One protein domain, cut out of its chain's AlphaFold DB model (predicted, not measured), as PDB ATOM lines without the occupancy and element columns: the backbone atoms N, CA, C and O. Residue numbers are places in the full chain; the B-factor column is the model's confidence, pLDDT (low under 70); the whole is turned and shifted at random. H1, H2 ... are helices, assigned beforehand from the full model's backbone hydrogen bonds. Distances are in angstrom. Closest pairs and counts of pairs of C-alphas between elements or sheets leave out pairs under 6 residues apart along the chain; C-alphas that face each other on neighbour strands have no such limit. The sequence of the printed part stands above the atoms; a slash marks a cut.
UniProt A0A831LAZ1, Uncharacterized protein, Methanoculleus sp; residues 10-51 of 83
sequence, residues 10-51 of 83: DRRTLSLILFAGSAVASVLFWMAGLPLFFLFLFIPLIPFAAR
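This is residues 10 to 51 of the 83 residues of an uncharacterized protein of Methanoculleus sp (UniProt A0A831LAZ1). The model is an open, flat V: the long helix H1 makes one arm, and the short helices H2 and H3, one after the other along the chain, make the other. The corner lies at residues 32 to 35, and between the arms the middle is empty. The printed part has 42 residues with three named helices, in the order H1, H2, H3, and no named strand; the class is all helix. It is extended, with a radius of gyration of the C-alphas of 14.5 A, and the C-alphas span 46 by 26 by 6 A.

Begin with H1, residues 10 to 31, and look at its residues 26 to 29 and at H2, residues 36 to 42, which follows it along the chain. The two only just touch, with 3 pairs of C-alphas within 8 A, and H1 does so with residues 26 to 29 alone. Their closest C-alphas are those of Phe 29 and Leu 36, 7.1 A apart. Their lines are about perpendicular, at 77 degrees. After H2 along the chain comes H3, residues 46 to 49; H2 and H3 meet only through their link, and H1 and H3 are apart. In H1 and H2 every O i to N i+4 pair is within hydrogen-bond range, while H3 is too short for such a pair; its one O i to N i+3 pair is within range.

Find C-alpha 10 at (87.081, 114.299, 61.242); from there H1 runs 31.4 A to C-alpha 31 at (85.953, 107.509, 91.882). H2 runs 9.4 A from Leu 36 to Phe 42. H3 runs 5.9 A from Ile 46 to Ala 49, whose C-alpha is at (67.705, 84.981, 85.153).

The two C-alphas farthest apart are those of Asp 10 and Arg 51, 46.3 A. Residues 10 to 24 and 38 to 51 stand free. The printed part has no cut, and both links are tight. Mean pLDDT of the printed part is 72.0; look at residue 10 and residues 33 to 51 for values under 70.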
ATOM      1  N   ASP A  10      88.052 114.157  60.154       66.81
ATOM      2  CA  ASP A  10      87.081 114.299  61.242       66.81
ATOM      3  C   ASP A  10      86.785 112.996  61.985       66.81
ATOM      4  O   ASP A  10      86.581 113.010  63.194       66.81
ATOM      5  N   ARG A  11      86.809 111.833  61.318       75.88
ATOM      6  CA  ARG A  11      86.393 110.572  61.960       75.88
ATOM      7  C   ARG A  11      87.339 110.135  63.076       75.88
ATOM      8  O   ARG A  11      86.869 109.632  64.095       75.88
ATOM      9  N   ARG A  12      88.656 110.306  62.907       81.06
ATOM     10  CA  ARG A  12      89.633 109.962  63.958       81.06
ATOM     11  C   ARG A  12      89.562 110.942  65.117       81.06
ATOM     12  O   ARG A  12      89.547 110.498  66.255       81.06
ATOM     13  N   THR A  13      89.435 112.232  64.833       80.19
ATOM     14  CA  THR A  13      89.253 113.267  65.855       80.19
ATOM     15  C   THR A  13      87.962 113.045  66.639       80.19
ATOM     16  O   THR A  13      87.987 113.030  67.864       80.19
ATOM     17  N   LEU A  14      86.854 112.744  65.959       83.38
ATOM     18  CA  LEU A  14      85.576 112.402  66.583       83.38
ATOM     19  C   LEU A  14      85.685 111.122  67.423       83.38
ATOM     20  O   LEU A  14      85.203 111.081  68.550       83.38
ATOM     21  N   SER A  15      86.366 110.094  66.907       85.06
ATOM     22  CA  SER A  15      86.601 108.847  67.648       85.06
ATOM     23  C   SER A  15      87.450 109.090  68.897       85.06
ATOM     24  O   SER A  15      87.145 108.538  69.947       85.06
ATOM     25  N   LEU A  16      88.479 109.942  68.808       88.44
ATOM     26  CA  LEU A  16      89.323 110.328  69.939       88.44
ATOM     27  C   LEU A  16      88.541 111.135  70.979       88.44
ATOM     28  O   LEU A  16      88.685 110.869  72.166       88.44
ATOM     29  N   ILE A  17      87.681 112.065  70.552       87.88
ATOM     30  CA  ILE A  17      86.812 112.844  71.447       87.88
ATOM     31  C   ILE A  17      85.838 111.921  72.182       87.88
ATOM     32  O   ILE A  17      85.712 112.004  73.402       87.88
ATOM     33  N   LEU A  18      85.179 111.011  71.461       83.00
ATOM     34  CA  LEU A  18      84.240 110.052  72.046       83.00
ATOM     35  C   LEU A  18      84.943 109.091  73.011       83.00
ATOM     36  O   LEU A  18      84.449 108.846  74.110       83.00
ATOM     37  N   PHE A  19      86.115 108.583  72.624       85.38
ATOM     38  CA  PHE A  19      86.917 107.695  73.458       85.38
ATOM     39  C   PHE A  19      87.405 108.399  74.730       85.38
ATOM     40  O   PHE A  19      87.227 107.874  75.828       85.38
ATOM     41  N   ALA A  20      87.953 109.611  74.605       90.62
ATOM     42  CA  ALA A  20      88.410 110.406  75.740       90.62
ATOM     43  C   ALA A  20      87.252 110.765  76.683       90.62
ATOM     44  O   ALA A  20      87.378 110.604  77.895       90.62
ATOM     45  N   GLY A  21      86.103 111.179  76.139       88.69
ATOM     46  CA  GLY A  21      84.904 111.460  76.927       88.69
ATOM     47  C   GLY A  21      84.412 110.232  77.698       88.69
ATOM     48  O   GLY A  21      84.135 110.322  78.894       88.69
ATOM     49  N   SER A  22      84.374 109.065  77.046       82.06
ATOM     50  CA  SER A  22      83.989 107.799  77.680       82.06
ATOM     51  C   SER A  22      84.964 107.376  78.786       82.06
ATOM     52  O   SER A  22      84.528 106.977  79.868       82.06
ATOM     53  N   ALA A  23      86.272 107.520  78.558       87.75
ATOM     54  CA  ALA A  23      87.299 107.194  79.544       87.75
ATOM     55  C   ALA A  23      87.212 108.099  80.784       87.75
ATOM     56  O   ALA A  23      87.218 107.601  81.910       87.75
ATOM     57  N   VAL A  24      87.061 109.414  80.594       90.06
ATOM     58  CA  VAL A  24      86.931 110.380  81.698       90.06
ATOM     59  C   VAL A  24      85.660 110.128  82.502       90.06
ATOM     60  O   VAL A  24      85.724 110.055  83.728       90.06
ATOM     61  N   ALA A  25      84.520 109.932  81.834       83.81
ATOM     62  CA  ALA A  25      83.271 109.601  82.514       83.81
ATOM     63  C   ALA A  25      83.423 108.322  83.351       83.81
ATOM     64  O   ALA A  25      83.049 108.308  84.521       83.81
ATOM     65  N   SER A  26      84.046 107.283  82.791       74.69
ATOM     66  CA  SER A  26      84.287 106.016  83.494       74.69
ATOM     67  C   SER A  26      85.138 106.198  84.755       74.69
ATOM     68  O   SER A  26      84.778 105.678  85.808       74.69
ATOM     69  N   VAL A  27      86.226 106.975  84.684       84.75
ATOM     70  CA  VAL A  27      87.089 107.264  85.845       84.75
ATOM     71  C   VAL A  27      86.348 108.080  86.906       84.75
ATOM     72  O   VAL A  27      86.445 107.765  88.091       84.75
ATOM     73  N   LEU A  28      85.575 109.094  86.504       84.12
ATOM     74  CA  LEU A  28      84.781 109.908  87.431       84.12
ATOM     75  C   LEU A  28      83.717 109.073  88.152       84.12
ATOM     76  O   LEU A  28      83.581 109.178  89.369       84.12
ATOM     77  N   PHE A  29      83.004 108.206  87.431       74.94
ATOM     78  CA  PHE A  29      82.016 107.304  88.027       74.94
ATOM     79  C   PHE A  29      82.652 106.266  88.958       74.94
ATOM     80  O   PHE A  29      82.081 105.969  90.007       74.94
ATOM     81  N   TRP A  30      83.839 105.760  88.610       71.19
ATOM     82  CA  TRP A  30      84.601 104.840  89.456       71.19
ATOM     83  C   TRP A  30      85.037 105.501  90.769       71.19
ATOM     84  O   TRP A  30      84.805 104.944  91.841       71.19
ATOM     85  N   MET A  31      85.575 106.722  90.700       77.00
ATOM     86  CA  MET A  31      85.953 107.509  91.882       77.00
ATOM     87  C   MET A  31      84.744 107.912  92.735       77.00
ATOM     88  O   MET A  31      84.840 107.959  93.958       77.00
ATOM     89  N   ALA A  32      83.593 108.166  92.108       77.94
ATOM     90  CA  ALA A  32      82.339 108.458  92.798       77.94
ATOM     91  C   ALA A  32      81.685 107.216  93.442       77.94
ATOM     92  O   ALA A  32      80.614 107.335  94.034       77.94
ATOM     93  N   GLY A  33      82.287 106.026  93.312       68.75
ATOM     94  CA  GLY A  33      81.767 104.780  93.882       68.75
ATOM     95  C   GLY A  33      80.435 104.331  93.277       68.75
ATOM     96  O   GLY A  33      79.747 103.492  93.854       68.75
ATOM     97  N   LEU A  34      80.046 104.893  92.128       63.34
ATOM     98  CA  LEU A  34      78.773 104.598  91.487       63.34
ATOM     99  C   LEU A  34      78.897 103.288  90.696       63.34
ATOM    100  O   LEU A  34      79.641 103.239  89.712       63.34
ATOM    101  N   PRO A  35      78.112 102.240  91.016       58.03
ATOM    102  CA  PRO A  35      78.074 100.995  90.245       58.03
ATOM    103  C   PRO A  35      77.395 101.171  88.867       58.03
ATOM    104  O   PRO A  35      76.890 100.213  88.291       58.03
ATOM    105  N   LEU A  36      77.352 102.385  88.305       56.09
ATOM    106  CA  LEU A  36      76.652 102.705  87.058       56.09
ATOM    107  C   LEU A  36      77.260 102.012  85.828       56.09
ATOM    108  O   LEU A  36      76.510 101.630  84.932       56.09
ATOM    109  N   PHE A  37      78.578 101.768  85.810       57.25
ATOM    110  CA  PHE A  37      79.216 100.937  84.773       57.25
ATOM    111  C   PHE A  37      78.609  99.529  84.740       57.25
ATOM    112  O   PHE A  37      78.277  98.995  83.683       57.25
ATOM    113  N   PHE A  38      78.397  98.961  85.925       56.00
ATOM    114  CA  PHE A  38      77.762  97.666  86.083       56.00
ATOM    115  C   PHE A  38      76.275  97.738  85.729       56.00
ATOM    116  O   PHE A  38      75.810  96.874  85.003       56.00
ATOM    117  N   LEU A  39      75.530  98.772  86.130       59.62
ATOM    118  CA  LEU A  39      74.104  98.888  85.791       59.62
ATOM    119  C   LEU A  39      73.851  98.954  84.275       59.62
ATOM    120  O   LEU A  39      72.948  98.274  83.804       59.62
ATOM    121  N   PHE A  40      74.665  99.666  83.487       59.66
ATOM    122  CA  PHE A  40      74.513  99.689  82.021       59.66
ATOM    123  C   PHE A  40      74.754  98.309  81.376       59.66
ATOM    124  O   PHE A  40      74.092  97.953  80.404       59.66
ATOM    125  N   LEU A  41      75.659  97.506  81.950       65.50
ATOM    126  CA  LEU A  41      75.936  96.131  81.520       65.50
ATOM    127  C   LEU A  41      74.916  95.110  82.071       65.50
ATOM    128  O   LEU A  41      74.616  94.120  81.409       65.50
ATOM    129  N   PHE A  42      74.361  95.348  83.262       58.34
ATOM    130  CA  PHE A  42      73.441  94.437  83.949       58.34
ATOM    131  C   PHE A  42      71.970  94.653  83.582       58.34
ATOM    132  O   PHE A  42      71.224  93.678  83.573       58.34
ATOM    133  N   ILE A  43      71.540  95.870  83.228       65.38
ATOM    134  CA  ILE A  43      70.168  96.157  82.765       65.38
ATOM    135  C   ILE A  43      69.704  95.192  81.648       65.38
ATOM    136  O   ILE A  43      68.593  94.672  81.767       65.38
ATOM    137  N   PRO A  44      70.512  94.858  80.616       60.88
ATOM    138  CA  PRO A  44      70.120  93.851  79.626       60.88
ATOM    139  C   PRO A  44      70.260  92.387  80.095       60.88
ATOM    140  O   PRO A  44      69.677  91.507  79.467       60.88
ATOM    141  N   LEU A  45      71.001  92.095  81.175       57.22
ATOM    142  CA  LEU A  45      71.257  90.727  81.669       57.22
ATOM    143  C   LEU A  45      70.252  90.236  82.728       57.22
ATOM    144  O   LEU A  45      70.026  89.032  82.848       57.22
ATOM    145  N   ILE A  46      69.618  91.142  83.477       60.84
ATOM    146  CA  ILE A  46      68.617  90.812  84.508       60.84
ATOM    147  C   ILE A  46      67.386  90.036  83.978       60.84
ATOM    148  O   ILE A  46      66.962  89.101  84.664       60.84
ATOM    149  N   PRO A  47      66.799  90.314  82.789       59.19
ATOM    150  CA  PRO A  47      65.582  89.612  82.364       59.19
ATOM    151  C   PRO A  47      65.797  88.121  82.057       59.19
ATOM    152  O   PRO A  47      64.824  87.374  81.974       59.19
ATOM    153  N   PHE A  48      67.042  87.657  81.896       58.34
ATOM    154  CA  PHE A  48      67.315  86.264  81.530       58.34
ATOM    155  C   PHE A  48      67.331  85.303  82.731       58.34
ATOM    156  O   PHE A  48      67.053  84.117  82.564       58.34
ATOM    157  N   ALA A  49      67.603  85.803  83.941       56.56
ATOM    158  CA  ALA A  49      67.705  84.981  85.153       56.56
ATOM    159  C   ALA A  49      66.349  84.691  85.825       56.56
ATOM    160  O   ALA A  49      66.244  83.782  86.642       56.56
ATOM    161  N   ALA A  50      65.300  85.438  85.477       58.25
ATOM    162  CA  ALA A  50      64.004  85.382  86.146       58.25
ATOM    163  C   ALA A  50      62.924  84.714  85.282       58.25
ATOM    164  O   ALA A  50      61.828  85.254  85.158       58.25
ATOM    165  N   ARG A  51      63.190  83.551  84.664       61.84
ATOM    166  CA  ARG A  51      62.080  82.753  84.114       61.84
ATOM    167  C   ARG A  51      61.336  82.114  85.288       61.84
ATOM    168  O   ARG A  51      61.888  81.200  85.899       61.84
TER     169      ARG A  51